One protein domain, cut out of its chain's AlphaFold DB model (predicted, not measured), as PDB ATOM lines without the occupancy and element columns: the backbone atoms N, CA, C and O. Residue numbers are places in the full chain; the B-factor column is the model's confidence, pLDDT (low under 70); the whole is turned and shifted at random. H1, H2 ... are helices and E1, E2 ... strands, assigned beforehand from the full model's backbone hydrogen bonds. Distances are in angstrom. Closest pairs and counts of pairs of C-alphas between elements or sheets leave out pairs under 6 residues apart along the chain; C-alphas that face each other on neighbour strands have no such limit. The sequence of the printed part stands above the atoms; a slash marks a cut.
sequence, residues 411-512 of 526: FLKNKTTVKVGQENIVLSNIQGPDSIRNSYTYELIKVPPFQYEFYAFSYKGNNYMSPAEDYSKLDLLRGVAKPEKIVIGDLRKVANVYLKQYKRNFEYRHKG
ATOM      1  N   PHE A 411      -2.661 -16.753 -14.285       35.19
ATOM      2  CA  PHE A 411      -2.539 -15.633 -15.246       35.19
ATOM      3  C   PHE A 411      -1.772 -14.455 -14.601       35.19
ATOM      4  O   PHE A 411      -1.743 -14.300 -13.381       35.19
ATOM      5  N   LEU A 412      -1.081 -13.654 -15.410       40.00
ATOM      6  CA  LEU A 412       0.306 -13.256 -15.160       40.00
ATOM      7  C   LEU A 412       0.534 -11.718 -15.142       40.00
ATOM      8  O   LEU A 412       0.181 -11.028 -16.089       40.00
ATOM      9  N   LYS A 413       1.193 -11.184 -14.090       45.56
ATOM     10  CA  LYS A 413       1.816  -9.832 -14.041       45.56
ATOM     11  C   LYS A 413       3.267  -9.922 -14.537       45.56
ATOM     12  O   LYS A 413       4.032 -10.705 -13.998       45.56
ATOM     13  N   ASN A 414       3.692  -9.090 -15.488       53.38
ATOM     14  CA  ASN A 414       4.950  -9.311 -16.235       53.38
ATOM     15  C   ASN A 414       6.265  -9.257 -15.421       53.38
ATOM     16  O   ASN A 414       7.289  -9.744 -15.897       53.38
ATOM     17  N   LYS A 415       6.282  -8.661 -14.217       68.62
ATOM     18  CA  LYS A 415       7.469  -8.602 -13.336       68.62
ATOM     19  C   LYS A 415       7.143  -8.067 -11.941       68.62
ATOM     20  O   LYS A 415       6.292  -7.190 -11.797       68.62
ATOM     21  N   THR A 416       7.880  -8.514 -10.925       78.62
ATOM     22  CA  THR A 416       7.897  -7.880  -9.595       78.62
ATOM     23  C   THR A 416       9.272  -8.015  -8.942       78.62
ATOM     24  O   THR A 416       9.988  -8.975  -9.203       78.62
ATOM     25  N   THR A 417       9.670  -7.052  -8.110       84.75
ATOM     26  CA  THR A 417      10.912  -7.139  -7.319       84.75
ATOM     27  C   THR A 417      10.557  -7.514  -5.890       84.75
ATOM     28  O   THR A 417       9.641  -6.931  -5.311       84.75
ATOM     29  N   VAL A 418      11.275  -8.483  -5.328       89.06
ATOM     30  CA  VAL A 418      11.078  -8.943  -3.950       89.06
ATOM     31  C   VAL A 418      12.408  -9.006  -3.210       89.06
ATOM     32  O   VAL A 418      13.452  -9.305  -3.790       89.06
ATOM     33  N   LYS A 419      12.367  -8.744  -1.910       92.38
ATOM     34  CA  LYS A 419      13.505  -8.829  -1.001       92.38
ATOM     35  C   LYS A 419      13.447 -10.139  -0.224       92.38
ATOM     36  O   LYS A 419      12.472 -10.392   0.486       92.38
ATOM     37  N   VAL A 420      14.498 -10.949  -0.333       92.00
ATOM     38  CA  VAL A 420      14.716 -12.169   0.457       92.00
ATOM     39  C   VAL A 420      15.935 -11.932   1.352       92.00
ATOM     40  O   VAL A 420      17.069 -11.867   0.881       92.00
ATOM     41  N   GLY A 421      15.720 -11.758   2.658       87.88
ATOM     42  CA  GLY A 421      16.797 -11.368   3.574       87.88
ATOM     43  C   GLY A 421      17.350  -9.977   3.237       87.88
ATOM     44  O   GLY A 421      16.627  -8.987   3.333       87.88
ATOM     45  N   GLN A 422      18.627  -9.888   2.857       86.12
ATOM     46  CA  GLN A 422      19.271  -8.638   2.414       86.12
ATOM     47  C   GLN A 422      19.401  -8.525   0.885       86.12
ATOM     48  O   GLN A 422      19.876  -7.506   0.392       86.12
ATOM     49  N   GLU A 423      18.961  -9.535   0.133       89.25
ATOM     50  CA  GLU A 423      19.113  -9.601  -1.321       89.25
ATOM     51  C   GLU A 423      17.799  -9.212  -2.015       89.25
ATOM     52  O   GLU A 423      16.727  -9.700  -1.653       89.25
ATOM     53  N   ASN A 424      17.876  -8.337  -3.022       89.06
ATOM     54  CA  ASN A 424      16.755  -8.049  -3.917       89.06
ATOM     55  C   ASN A 424      16.839  -8.977  -5.128       89.06
ATOM     56  O   ASN A 424      17.884  -9.058  -5.773       89.06
ATOM     57  N   ILE A 425      15.735  -9.640  -5.451       88.06
ATOM     58  CA  ILE A 425      15.618 -10.509  -6.617       88.06
ATOM     59  C   ILE A 425      14.418 -10.085  -7.461       88.06
ATOM     60  O   ILE A 425      13.440  -9.524  -6.961       88.06
ATOM     61  N   VAL A 426      14.491 -10.365  -8.757       84.94
ATOM     62  CA  VAL A 426      13.399 -10.102  -9.694       84.94
ATOM     63  C   VAL A 426      12.640 -11.399  -9.916       84.94
ATOM     64  O   VAL A 426      13.244 -12.420 -10.233       84.94
ATOM     65  N   LEU A 427      11.321 -11.359  -9.764       81.50
ATOM     66  CA  LEU A 427      10.437 -12.441 -10.164       81.50
ATOM     67  C   LEU A 427       9.883 -12.146 -11.557       81.50
ATOM     68  O   LEU A 427       9.413 -11.033 -11.823       81.50
ATOM     69  N   SER A 428       9.929 -13.141 -12.436       74.25
ATOM     70  CA  SER A 428       9.370 -13.061 -13.784       74.25
ATOM     71  C   SER A 428       8.664 -14.360 -14.145       74.25
ATOM     72  O   SER A 428       8.988 -15.436 -13.657       74.25
ATOM     73  N   ASN A 429       7.665 -14.234 -14.996       65.06
ATOM     74  CA  ASN A 429       6.839 -15.310 -15.517       65.06
ATOM     75  C   ASN A 429       7.076 -15.555 -17.018       65.06
ATOM     76  O   ASN A 429       6.408 -16.395 -17.615       65.06
ATOM     77  N   ILE A 430       8.004 -14.808 -17.624       56.09
ATOM     78  CA  ILE A 430       8.332 -14.889 -19.044       56.09
ATOM     79  C   ILE A 430       9.314 -16.045 -19.236       56.09
ATOM     80  O   ILE A 430      10.424 -16.024 -18.701       56.09
ATOM     81  N   GLN A 431       8.916 -17.051 -20.014       50.78
ATOM     82  CA  GLN A 431       9.814 -18.105 -20.487       50.78
ATOM     83  C   GLN A 431      10.328 -17.730 -21.882       50.78
ATOM     84  O   GLN A 431       9.528 -17.509 -22.786       50.78
ATOM     85  N   GLY A 432      11.648 -17.642 -22.070       47.12
ATOM     86  CA  GLY A 432      12.235 -17.345 -23.381       47.12
ATOM     87  C   GLY A 432      13.617 -16.680 -23.333       47.12
ATOM     88  O   GLY A 432      14.140 -16.417 -22.245       47.12
ATOM     89  N   PRO A 433      14.220 -16.396 -24.504       41.50
ATOM     90  CA  PRO A 433      15.512 -15.710 -24.622       41.50
ATOM     91  C   PRO A 433      15.503 -14.282 -24.045       41.50
ATOM     92  O   PRO A 433      16.558 -13.785 -23.656       41.50
ATOM     93  N   ASP A 434      14.316 -13.683 -23.902       45.72
ATOM     94  CA  ASP A 434      14.079 -12.387 -23.246       45.72
ATOM     95  C   ASP A 434      13.816 -12.499 -21.733       45.72
ATOM     96  O   ASP A 434      13.504 -11.502 -21.074       45.72
ATOM     97  N   SER A 435      13.927 -13.701 -21.149       53.28
ATOM     98  CA  SER A 435      13.882 -13.857 -19.693       53.28
ATOM     99  C   SER A 435      14.963 -12.980 -19.062       53.28
ATOM    100  O   SER A 435      16.139 -13.016 -19.435       53.28
ATOM    101  N   ILE A 436      14.556 -12.133 -18.114       59.06
ATOM    102  CA  ILE A 436      15.473 -11.211 -17.447       59.06
ATOM    103  C   ILE A 436      16.572 -12.059 -16.806       59.06
ATOM    104  O   ILE A 436      16.289 -12.902 -15.946       59.06
ATOM    105  N   ARG A 437      17.827 -11.847 -17.226       59.84
ATOM    106  CA  ARG A 437      18.983 -12.520 -16.625       59.84
ATOM    107  C   ARG A 437      18.915 -12.351 -15.107       59.84
ATOM    108  O   ARG A 437      18.752 -11.235 -14.620       59.84
ATOM    109  N   ASN A 438      19.065 -13.453 -14.377       67.44
ATOM    110  CA  ASN A 438      18.989 -13.510 -12.911       67.44
ATOM    111  C   ASN A 438      17.594 -13.247 -12.309       67.44
ATOM    112  O   ASN A 438      17.498 -12.836 -11.150       67.44
ATOM    113  N   SER A 439      16.516 -13.491 -13.060       75.19
ATOM    114  CA  SER A 439      15.159 -13.540 -12.507       75.19
ATOM    115  C   SER A 439      14.746 -14.958 -12.105       75.19
ATOM    116  O   SER A 439      15.251 -15.947 -12.635       75.19
ATOM    117  N   TYR A 440      13.837 -15.044 -11.137       83.31
ATOM    118  CA  TYR A 440      13.289 -16.297 -10.629       83.31
ATOM    119  C   TYR A 440      11.852 -16.473 -11.105       83.31
ATOM    120  O   TYR A 440      11.042 -15.543 -11.033       83.31
ATOM    121  N   THR A 441      11.531 -17.683 -11.553       79.38
ATOM    122  CA  THR A 441      10.157 -18.058 -11.882       79.38
ATOM    123  C   THR A 441       9.309 -18.074 -10.619       79.38
ATOM    124  O   THR A 441       9.749 -18.558  -9.573       79.38
ATOM    125  N   TYR A 442       8.087 -17.564 -10.723       78.38
ATOM    126  CA  TYR A 442       7.131 -17.552  -9.626       78.38
ATOM    127  C   TYR A 442       5.756 -18.066 -10.073       78.38
ATOM    128  O   TYR A 442       5.419 -18.038 -11.255       78.38
ATOM    129  N   GLU A 443       4.953 -18.485  -9.101       72.50
ATOM    130  CA  GLU A 443       3.544 -18.860  -9.216       72.50
ATOM    131  C   GLU A 443       2.702 -17.879  -8.384       72.50
ATOM    132  O   GLU A 443       3.087 -17.535  -7.266       72.50
ATOM    133  N   LEU A 444       1.563 -17.392  -8.891       66.94
ATOM    134  CA  LEU A 444       0.640 -16.587  -8.076       66.94
ATOM    135  C   LEU A 444      -0.376 -17.511  -7.392       66.94
ATOM    136  O   LEU A 444      -1.219 -18.140  -8.038       66.94
ATOM    137  N   ILE A 445      -0.324 -17.543  -6.066       61.09
ATOM    138  CA  ILE A 445      -1.189 -18.346  -5.206       61.09
ATOM    139  C   ILE A 445      -2.206 -17.429  -4.533       61.09
ATOM    140  O   ILE A 445      -1.824 -16.466  -3.871       61.09
ATOM    141  N   LYS A 446      -3.501 -17.745  -4.647       62.03
ATOM    142  CA  LYS A 446      -4.562 -17.073  -3.880       62.03
ATOM    143  C   LYS A 446      -5.005 -17.955  -2.717       62.03
ATOM    144  O   LYS A 446      -5.157 -19.166  -2.879       62.03
ATOM    145  N   VAL A 447      -5.221 -17.359  -1.547       54.28
ATOM    146  CA  VAL A 447      -5.532 -18.087  -0.311       54.28
ATOM    147  C   VAL A 447      -6.945 -17.748   0.184       54.28
ATOM    148  O   VAL A 447      -7.245 -16.576   0.422       54.28
ATOM    149  N   PRO A 448      -7.816 -18.757   0.391       45.28
ATOM    150  CA  PRO A 448      -9.126 -18.590   1.020       45.28
ATOM    151  C   PRO A 448      -9.057 -17.962   2.433       45.28
ATOM    152  O   PRO A 448      -8.191 -18.359   3.215       45.28
ATOM    153  N   PRO A 449      -9.982 -17.058   2.825       44.00
ATOM    154  CA  PRO A 449     -11.104 -16.520   2.053       44.00
ATOM    155  C   PRO A 449     -10.651 -15.359   1.149       44.00
ATOM    156  O   PRO A 449     -10.684 -14.215   1.576       44.00
ATOM    157  N   PHE A 450     -10.194 -15.692  -0.064       50.41
ATOM    158  CA  PHE A 450      -9.889 -14.908  -1.273       50.41
ATOM    159  C   PHE A 450      -9.405 -13.446  -1.143       50.41
ATOM    160  O   PHE A 450      -9.500 -12.696  -2.105       50.41
ATOM    161  N   GLN A 451      -8.864 -13.044   0.005       55.62
ATOM    162  CA  GLN A 451      -8.339 -11.698   0.272       55.62
ATOM    163  C   GLN A 451      -6.814 -11.626   0.175       55.62
ATOM    164  O   GLN A 451      -6.258 -10.538   0.232       55.62
ATOM    165  N   TYR A 452      -6.131 -12.770   0.081       65.38
ATOM    166  CA  TYR A 452      -4.674 -12.816   0.117       65.38
ATOM    167  C   TYR A 452      -4.117 -13.505  -1.126       65.38
ATOM    168  O   TYR A 452      -4.444 -14.659  -1.409       65.38
ATOM    169  N   GLU A 453      -3.245 -12.810  -1.840       77.81
ATOM    170  CA  GLU A 453      -2.529 -13.259  -3.027       77.81
ATOM    171  C   GLU A 453      -1.019 -13.199  -2.773       77.81
ATOM    172  O   GLU A 453      -0.501 -12.247  -2.187       77.81
ATOM    173  N   PHE A 454      -0.292 -14.220  -3.223       80.56
ATOM    174  CA  PHE A 454       1.140 -14.366  -2.985       80.56
ATOM    175  C   PHE A 454       1.875 -14.809  -4.242       80.56
ATOM    176  O   PHE A 454       1.464 -15.752  -4.907       80.56
ATOM    177  N   TYR A 455       3.018 -14.194  -4.514       84.94
ATOM    178  CA  TYR A 455       4.036 -14.723  -5.410       84.94
ATOM    179  C   TYR A 455       4.829 -15.806  -4.674       84.94
ATOM    180  O   TYR A 455       5.612 -15.494  -3.774       84.94
ATOM    181  N   ALA A 456       4.618 -17.065  -5.032       83.38
ATOM    182  CA  ALA A 456       5.357 -18.211  -4.528       83.38
ATOM    183  C   ALA A 456       6.499 -18.571  -5.477       83.38
ATOM    184  O   ALA A 456       6.315 -18.617  -6.689       83.38
ATOM    185  N   PHE A 457       7.691 -18.800  -4.944       86.12
ATOM    186  CA  PHE A 457       8.872 -19.094  -5.754       86.12
ATOM    187  C   PHE A 457       9.923 -19.848  -4.940       86.12
ATOM    188  O   PHE A 457       9.926 -19.821  -3.705       86.12
ATOM    189  N   SER A 458      10.852 -20.497  -5.640       88.75
ATOM    190  CA  SER A 458      11.984 -21.193  -5.029       88.75
ATOM    191  C   SER A 458      13.265 -20.371  -5.182       88.75
ATOM    192  O   SER A 458      13.622 -19.949  -6.279       88.75
ATOM    193  N   TYR A 459      13.983 -20.163  -4.078       89.88
ATOM    194  CA  TYR A 459      15.244 -19.423  -4.035       89.88
ATOM    195  C   TYR A 459      16.257 -20.138  -3.137       89.88
ATOM    196  O   TYR A 459      15.956 -20.459  -1.986       89.88
ATOM    197  N   LYS A 460      17.461 -20.412  -3.663       91.12
ATOM    198  CA  LYS A 460      18.545 -21.127  -2.952       91.12
ATOM    199  C   LYS A 460      18.046 -22.391  -2.215       91.12
ATOM    200  O   LYS A 460      18.333 -22.589  -1.037       91.12
ATOM    201  N   GLY A 461      17.240 -23.215  -2.895       88.44
ATOM    202  CA  GLY A 461      16.708 -24.481  -2.365       88.44
ATOM    203  C   GLY A 461      15.587 -24.359  -1.324       88.44
ATOM    204  O   GLY A 461      15.174 -25.372  -0.770       88.44
ATOM    205  N   ASN A 462      15.084 -23.152  -1.054       90.19
ATOM    206  CA  ASN A 462      13.990 -22.908  -0.116       90.19
ATOM    207  C   ASN A 462      12.792 -22.273  -0.831       90.19
ATOM    208  O   ASN A 462      12.967 -21.503  -1.776       90.19
ATOM    209  N   ASN A 463      11.583 -22.560  -0.349       86.75
ATOM    210  CA  ASN A 463      10.357 -21.958  -0.864       86.75
ATOM    211  C   ASN A 463      10.002 -20.687  -0.098       86.75
ATOM    212  O   ASN A 463      10.002 -20.656   1.139       86.75
ATOM    213  N   TYR A 464       9.642 -19.655  -0.849       91.19
ATOM    214  CA  TYR A 464       9.255 -18.353  -0.338       91.19
ATOM    215  C   TYR A 464       7.903 -17.936  -0.895       91.19
ATOM    216  O   TYR A 464       7.496 -18.360  -1.975       91.19
ATOM    217  N   MET A 465       7.232 -17.067  -0.148       89.19
ATOM    218  CA  MET A 465       6.033 -16.368  -0.582       89.19
ATOM    219  C   MET A 465       6.207 -14.873  -0.307       89.19
ATOM    220  O   MET A 465       6.589 -14.481   0.798       89.19
ATOM    221  N   SER A 466       5.920 -14.039  -1.302       91.25
ATOM    222  CA  SER A 466       5.798 -12.583  -1.158       91.25
ATOM    223  C   SER A 466       4.352 -12.187  -1.410       91.25
ATOM    224  O   SER A 466       3.812 -12.598  -2.434       91.25
ATOM    225  N   PRO A 467       3.715 -11.377  -0.559       87.75
ATOM    226  CA  PRO A 467       2.352 -10.936  -0.818       87.75
ATOM    227  C   PRO A 467       2.301 -10.003  -2.041       87.75
ATOM    228  O   PRO A 467       3.282  -9.314  -2.358       87.75
ATOM    229  N   ALA A 468       1.177 -10.027  -2.760       81.50
ATOM    230  CA  ALA A 468       0.950  -9.204  -3.950       81.50
ATOM    231  C   ALA A 468       0.639  -7.734  -3.610       81.50
ATOM    232  O   ALA A 468       0.874  -6.847  -4.434       81.50
ATOM    233  N   GLU A 469       0.172  -7.488  -2.387       82.12
ATOM    234  CA  GLU A 469      -0.109  -6.189  -1.767       82.12
ATOM    235  C   GLU A 469       0.217  -6.235  -0.263       82.12
ATOM    236  O   GLU A 469       0.721  -7.241   0.235       82.12
ATOM    237  N   ASP A 470      -0.009  -5.142   0.463       81.00
ATOM    238  CA  ASP A 470       0.278  -5.089   1.896       81.00
ATOM    239  C   ASP A 470      -0.853  -5.724   2.718       81.00
ATOM    240  O   ASP A 470      -2.003  -5.287   2.688       81.00
ATOM    241  N   TYR A 471      -0.512  -6.727   3.529       81.88
ATOM    242  CA  TYR A 471      -1.436  -7.419   4.429       81.88
ATOM    243  C   TYR A 471      -1.126  -7.088   5.885       81.88
ATOM    244  O   TYR A 471      -0.552  -7.890   6.627       81.88
ATOM    245  N   SER A 472      -1.575  -5.908   6.316       77.25
ATOM    246  CA  SER A 472      -1.370  -5.384   7.674       77.25
ATOM    247  C   SER A 472      -1.837  -6.341   8.780       77.25
ATOM    248  O   SER A 472      -1.160  -6.498   9.791       77.25
ATOM    249  N   LYS A 473      -2.947  -7.063   8.571       73.00
ATOM    250  CA  LYS A 473      -3.476  -8.061   9.525       73.00
ATOM    251  C   LYS A 473      -2.572  -9.283   9.720       73.00
ATOM    252  O   LYS A 473      -2.720  -9.990  10.714       73.00
ATOM    253  N   LEU A 474      -1.691  -9.557   8.761       72.94
ATOM    254  CA  LEU A 474      -0.761 -10.687   8.770       72.94
ATOM    255  C   LEU A 474       0.685 -10.251   9.039       72.94
ATOM    256  O   LEU A 474       1.558 -11.111   9.111       72.94
ATOM    257  N   ASP A 475       0.944  -8.944   9.163       83.12
ATOM    258  CA  ASP A 475       2.297  -8.376   9.196       83.12
ATOM    259  C   ASP A 475       3.153  -8.848   7.996       83.12
ATOM    260  O   ASP A 475       4.315  -9.260   8.115       83.12
ATOM    261  N   LEU A 476       2.535  -8.869   6.810       84.94
ATOM    262  CA  LEU A 476       3.178  -9.219   5.542       84.94
ATOM    263  C   LEU A 476       3.130  -8.000   4.622       84.94
ATOM    264  O   LEU A 476       2.057  -7.465   4.366       84.94
ATOM    265  N   LEU A 477       4.290  -7.578   4.128       87.19
ATOM    266  CA  LEU A 477       4.434  -6.398   3.276       87.19
ATOM    267  C   LEU A 477       4.787  -6.809   1.851       87.19
ATOM    268  O   LEU A 477       5.593  -7.724   1.637       87.19
ATOM    269  N   ARG A 478       4.205  -6.115   0.875       89.00
ATOM    270  CA  ARG A 478       4.495  -6.285  -0.544       89.00
ATOM    271  C   ARG A 478       5.984  -6.101  -0.790       89.00
ATOM    272  O   ARG A 478       6.633  -5.208  -0.252       89.00
ATOM    273  N   GLY A 479       6.533  -6.966  -1.638       85.62
ATOM    274  CA  GLY A 479       7.954  -6.935  -1.969       85.62
ATOM    275  C   GLY A 479       8.854  -7.499  -0.869       85.62
ATOM    276  O   GLY A 479      10.067  -7.492  -1.046       85.62
ATOM    277  N   VAL A 480       8.309  -8.027   0.232       93.38
ATOM    278  CA  VAL A 480       9.073  -8.757   1.253       93.38
ATOM    279  C   VAL A 480       8.678 -10.225   1.218       93.38
ATOM    280  O   VAL A 480       7.577 -10.611   1.609       93.38
ATOM    281  N   ALA A 481       9.602 -11.068   0.770       93.75
ATOM    282  CA  ALA A 481       9.386 -12.500   0.716       93.75
ATOM    283  C   ALA A 481       9.744 -13.149   2.058       93.75
ATOM    284  O   ALA A 481      10.852 -12.982   2.575       93.75
ATOM    285  N   LYS A 482       8.816 -13.932   2.611       93.94
ATOM    286  CA  LYS A 482       9.044 -14.748   3.811       93.94
ATOM    287  C   LYS A 482       9.037 -16.236   3.437       93.94
ATOM    288  O   LYS A 482       8.408 -16.609   2.444       93.94
ATOM    289  N   PRO A 483       9.724 -17.105   4.201       93.94
ATOM    290  CA  PRO A 483       9.638 -18.548   4.005       93.94
ATOM    291  C   PRO A 483       8.182 -19.023   3.966       93.94
ATOM    292  O   PRO A 483       7.389 -18.646   4.833       93.94
ATOM    293  N   GLU A 484       7.848 -19.884   3.004       85.25
ATOM    294  CA  GLU A 484       6.488 -20.399   2.771       85.25
ATOM    295  C   GLU A 484       5.849 -20.924   4.069       85.25
ATOM    296  O   GLU A 484       4.711 -20.604   4.407       85.25
ATOM    297  N   LYS A 485       6.627 -21.658   4.875       81.25
ATOM    298  CA  LYS A 485       6.192 -22.201   6.169       81.25
ATOM    299  C   LYS A 485       5.693 -21.129   7.149       81.25
ATOM    300  O   LYS A 485       4.773 -21.408   7.917       81.25
ATOM    301  N   ILE A 486       6.303 -19.941   7.154       84.25
ATOM    302  CA  ILE A 486       5.900 -18.825   8.024       84.25
ATOM    303  C   ILE A 486       4.573 -18.258   7.526       84.25
ATOM    304  O   ILE A 486       3.614 -18.195   8.291       84.25
ATOM    305  N   VAL A 487       4.497 -17.955   6.229       80.69
ATOM    306  CA  VAL A 487       3.301 -17.387   5.592       80.69
ATOM    307  C   VAL A 487       2.096 -18.319   5.748       80.69
ATOM    308  O   VAL A 487       1.046 -17.896   6.231       80.69
ATOM    309  N   ILE A 488       2.253 -19.616   5.465       75.62
ATOM    310  CA  ILE A 488       1.210 -20.629   5.695       75.62
ATOM    311  C   ILE A 488       0.829 -20.713   7.180       75.62
ATOM    312  O   ILE A 488      -0.342 -20.908   7.512       75.62
ATOM    313  N   GLY A 489       1.796 -20.578   8.088       73.94
ATOM    314  CA  GLY A 489       1.548 -20.550   9.529       73.94
ATOM    315  C   GLY A 489       0.621 -19.405   9.944       73.94
ATOM    316  O   GLY A 489      -0.321 -19.633  10.706       73.94
ATOM    317  N   ASP A 490       0.843 -18.204   9.418       76.38
ATOM    318  CA  ASP A 490       0.030 -17.024   9.724       76.38
ATOM    319  C   ASP A 490      -1.353 -17.088   9.068       76.38
ATOM    320  O   ASP A 490      -2.368 -16.843   9.727       76.38
ATOM    321  N   LEU A 491      -1.429 -17.567   7.824       69.69
ATOM    322  CA  LEU A 491      -2.700 -17.828   7.143       69.69
ATOM    323  C   LEU A 491      -3.551 -18.858   7.895       69.69
ATOM    324  O   LEU A 491      -4.757 -18.673   8.058       69.69
ATOM    325  N   ARG A 492      -2.933 -19.916   8.440       65.88
ATOM    326  CA  ARG A 492      -3.626 -20.891   9.299       65.88
ATOM    327  C   ARG A 492      -4.202 -20.249  10.557       65.88
ATOM    328  O   ARG A 492      -5.289 -20.642  10.978       65.88
ATOM    329  N   LYS A 493      -3.517 -19.280  11.177       69.75
ATOM    330  CA  LYS A 493      -4.055 -18.565  12.349       69.75
ATOM    331  C   LYS A 493      -5.327 -17.810  11.973       69.75
ATOM    332  O   LYS A 493      -6.330 -17.954  12.669       69.75
ATOM    333  N   VAL A 494      -5.311 -17.086  10.854       64.38
ATOM    334  CA  VAL A 494      -6.482 -16.346  10.356       64.38
ATOM    335  C   VAL A 494      -7.623 -17.290   9.989       64.38
ATOM    336  O   VAL A 494      -8.738 -17.109  10.476       64.38
ATOM    337  N   ALA A 495      -7.350 -18.355   9.233       59.12
ATOM    338  CA  ALA A 495      -8.351 -19.362   8.888       59.12
ATOM    339  C   ALA A 495      -8.990 -19.994  10.138       59.12
ATOM    340  O   ALA A 495     -10.205 -20.169  10.198       59.12
ATOM    341  N   ASN A 496      -8.199 -20.267  11.181       57.84
ATOM    342  CA  ASN A 496      -8.706 -20.794  12.449       57.84
ATOM    343  C   ASN A 496      -9.579 -19.788  13.217       57.84
ATOM    344  O   ASN A 496     -10.530 -20.199  13.884       57.84
ATOM    345  N   VAL A 497      -9.278 -18.487  13.151       60.25
ATOM    346  CA  VAL A 497     -10.136 -17.438  13.728       60.25
ATOM    347  C   VAL A 497     -11.475 -17.396  12.994       60.25
ATOM    348  O   VAL A 497     -12.519 -17.462  13.647       60.25
ATOM    349  N   TYR A 498     -11.453 -17.403  11.658       54.81
ATOM    350  CA  TYR A 498     -12.663 -17.471  10.835       54.81
ATOM    351  C   TYR A 498     -13.488 -18.725  11.126       54.81
ATOM    352  O   TYR A 498     -14.691 -18.625  11.357       54.81
ATOM    353  N   LEU A 499     -12.853 -19.897  11.201       52.78
ATOM    354  CA  LEU A 499     -13.529 -21.157  11.509       52.78
ATOM    355  C   LEU A 499     -14.189 -21.123  12.897       52.78
ATOM    356  O   LEU A 499     -15.318 -21.583  13.062       52.78
ATOM    357  N   LYS A 500     -13.518 -20.546  13.906       58.62
ATOM    358  CA  LYS A 500     -14.088 -20.372  15.252       58.62
ATOM    359  C   LYS A 500     -15.281 -19.420  15.248       58.62
ATOM    360  O   LYS A 500     -16.271 -19.700  15.923       58.62
ATOM    361  N   GLN A 501     -15.203 -18.316  14.509       50.56
ATOM    362  CA  GLN A 501     -16.296 -17.353  14.391       50.56
ATOM    363  C   GLN A 501     -17.490 -17.961  13.648       50.56
ATOM    364  O   GLN A 501     -18.621 -17.852  14.115       50.56
ATOM    365  N   TYR A 502     -17.232 -18.694  12.565       46.09
ATOM    366  CA  TYR A 502     -18.249 -19.441  11.833       46.09
ATOM    367  C   TYR A 502     -18.923 -20.487  12.724       46.09
ATOM    368  O   TYR A 502     -20.147 -20.528  12.797       46.09
ATOM    369  N   LYS A 503     -18.145 -21.271  13.481       50.62
ATOM    370  CA  LYS A 503     -18.673 -22.254  14.435       50.62
ATOM    371  C   LYS A 503     -19.541 -21.602  15.512       50.62
ATOM    372  O   LYS A 503     -20.627 -22.101  15.779       50.62
ATOM    373  N   ARG A 504     -19.114 -20.471  16.089       50.41
ATOM    374  CA  ARG A 504     -19.931 -19.707  17.049       50.41
ATOM    375  C   ARG A 504     -21.235 -19.218  16.424       50.41
ATOM    376  O   ARG A 504     -22.280 -19.366  17.041       50.41
ATOM    377  N   ASN A 505     -21.189 -18.686  15.205       43.28
ATOM    378  CA  ASN A 505     -22.376 -18.203  14.496       43.28
ATOM    379  C   ASN A 505     -23.329 -19.348  14.125       43.28
ATOM    380  O   ASN A 505     -24.544 -19.200  14.232       43.28
ATOM    381  N   PHE A 506     -22.786 -20.498  13.730       41.47
ATOM    382  CA  PHE A 506     -23.545 -21.711  13.443       41.47
ATOM    383  C   PHE A 506     -24.212 -22.263  14.710       41.47
ATOM    384  O   PHE A 506     -25.417 -22.502  14.723       41.47
ATOM    385  N   GLU A 507     -23.466 -22.369  15.813       47.00
ATOM    386  CA  GLU A 507     -24.001 -22.770  17.119       47.00
ATOM    387  C   GLU A 507     -25.054 -21.779  17.641       47.00
ATOM    388  O   GLU A 507     -26.075 -22.211  18.172       47.00
ATOM    389  N   TYR A 508     -24.855 -20.471  17.443       46.09
ATOM    390  CA  TYR A 508     -25.809 -19.420  17.814       46.09
ATOM    391  C   TYR A 508     -27.120 -19.517  17.019       46.09
ATOM    392  O   TYR A 508     -28.206 -19.404  17.588       46.09
ATOM    393  N   ARG A 509     -27.035 -19.787  15.709       44.78
ATOM    394  CA  ARG A 509     -28.206 -19.956  14.832       44.78
ATOM    395  C   ARG A 509     -28.957 -21.262  15.094       44.78
ATOM    396  O   ARG A 509     -30.178 -21.275  14.999       44.78
ATOM    397  N   HIS A 510     -28.266 -22.350  15.435       45.59
ATOM    398  CA  HIS A 510     -28.899 -23.660  15.648       45.59
ATOM    399  C   HIS A 510     -29.359 -23.925  17.080       45.59
ATOM    400  O   HIS A 510     -30.281 -24.710  17.278       45.59
ATOM    401  N   LYS A 511     -28.790 -23.253  18.085       47.62
ATOM    402  CA  LYS A 511     -29.298 -23.334  19.465       47.62
ATOM    403  C   LYS A 511     -30.413 -22.330  19.762       47.62
ATOM    404  O   LYS A 511     -30.824 -22.246  20.913       47.62
ATOM    405  N   GLY A 512     -30.897 -21.622  18.732       45.56
ATOM    406  CA  GLY A 512     -32.023 -20.695  18.777       45.56
ATOM    407  C   GLY A 512     -31.819 -19.626  19.837       45.56
ATOM    408  O   GLY A 512     -32.256 -19.848  20.955       45.56
TER     409      GLY A 512
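AT A GLANCE: This is residues 411 to 512 of the 526 residues of the protein "Peptidase_C39_2 domain-containing protein" of Haliscomenobacter hydrossis (strain ATCC 27775 / DSM 1100 / LMG 10767 / O) (UniProt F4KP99). Look first for a small five-stranded sheet, curled like part of a barrel and folded back on itself, with E1 and E2 facing E4 and E5 and E3 as the hinge. One long helix, H1, starts beside E5, grazes the sheet with residues 484 to 495 and sticks out as an arm with its residues 499 to 510. The 102 printed residues include five named strands, then one helix, in the order E1 E2 E3 E4 E5 H1; the sheet has this same strand order and is mixed, and the class is mixed, helices and strands. The whole is loose, with a radius of gyration of the C-alphas of 17.1 A, and spans 64 by 28 by 22 A, against 46 by 28 by 20 A for the body without the free residues 499 to 512.

HOW THE PARTS SIT: Begin at the hinge, E3, residues 439 to 447, whose pairing is staggered. Its residues 439 to 441 pair with E2, residues 423 to 428, parallel; look for N 440 and O 426, 2.8 A apart. Its residues 442 to 447 pair with E4, residues 452 to 459, an antiparallel hairpin with N 445 and O 454 at 2.8 A. E4 and E5, residues 462 to 467, form another hairpin, antiparallel at 151 degrees, with N 455 and O 466 at 2.7 A. On the other leaf, E1, residues 416 to 420, forms a hairpin with E2, with N 418 and O 425 at 2.9 A. The edge strands E1 and E5 come closest at the C-alphas of Val 418 and Ser 466, 7.0 A. Residues 482 to 483 pair antiparallel with residues 464 to 465 of E5. H1, residues 484 to 510, only grazes the strongly twisted sheet; the closest C-alphas of H1 and E5 are those of Glu 484 and Tyr 464, 4.6 A. In H1 every O i to N i+4 pair is within hydrogen-bond range.

IN THESE COORDINATES: Find C-alpha 416 at (7.897, -7.880, -9.595), where E1 begins; E1 is 12.9 A long and E2 16.2 A. E3 runs 24.4 A from C-alpha 439 at (15.159, -13.540, -12.507). E4 is 21.4 A long and E5 16.7 A. H1 runs 37.8 A to C-alpha 510 at (-28.899, -23.660, 15.648).

THE WHOLE: The C-alphas of Pro 433 and Gly 512 are the two farthest apart, 64.6 A. Without residues 499 to 512, which stand free, the body spans 46 by 28 by 20 A. The printed part has no cut. The link from E5 to H1, residues 468 to 483, is long. Mean pLDDT of the printed part is 70.5; residues 411 to 415, 429 to 438, 444 to 452 and 491 to 512 are under 70.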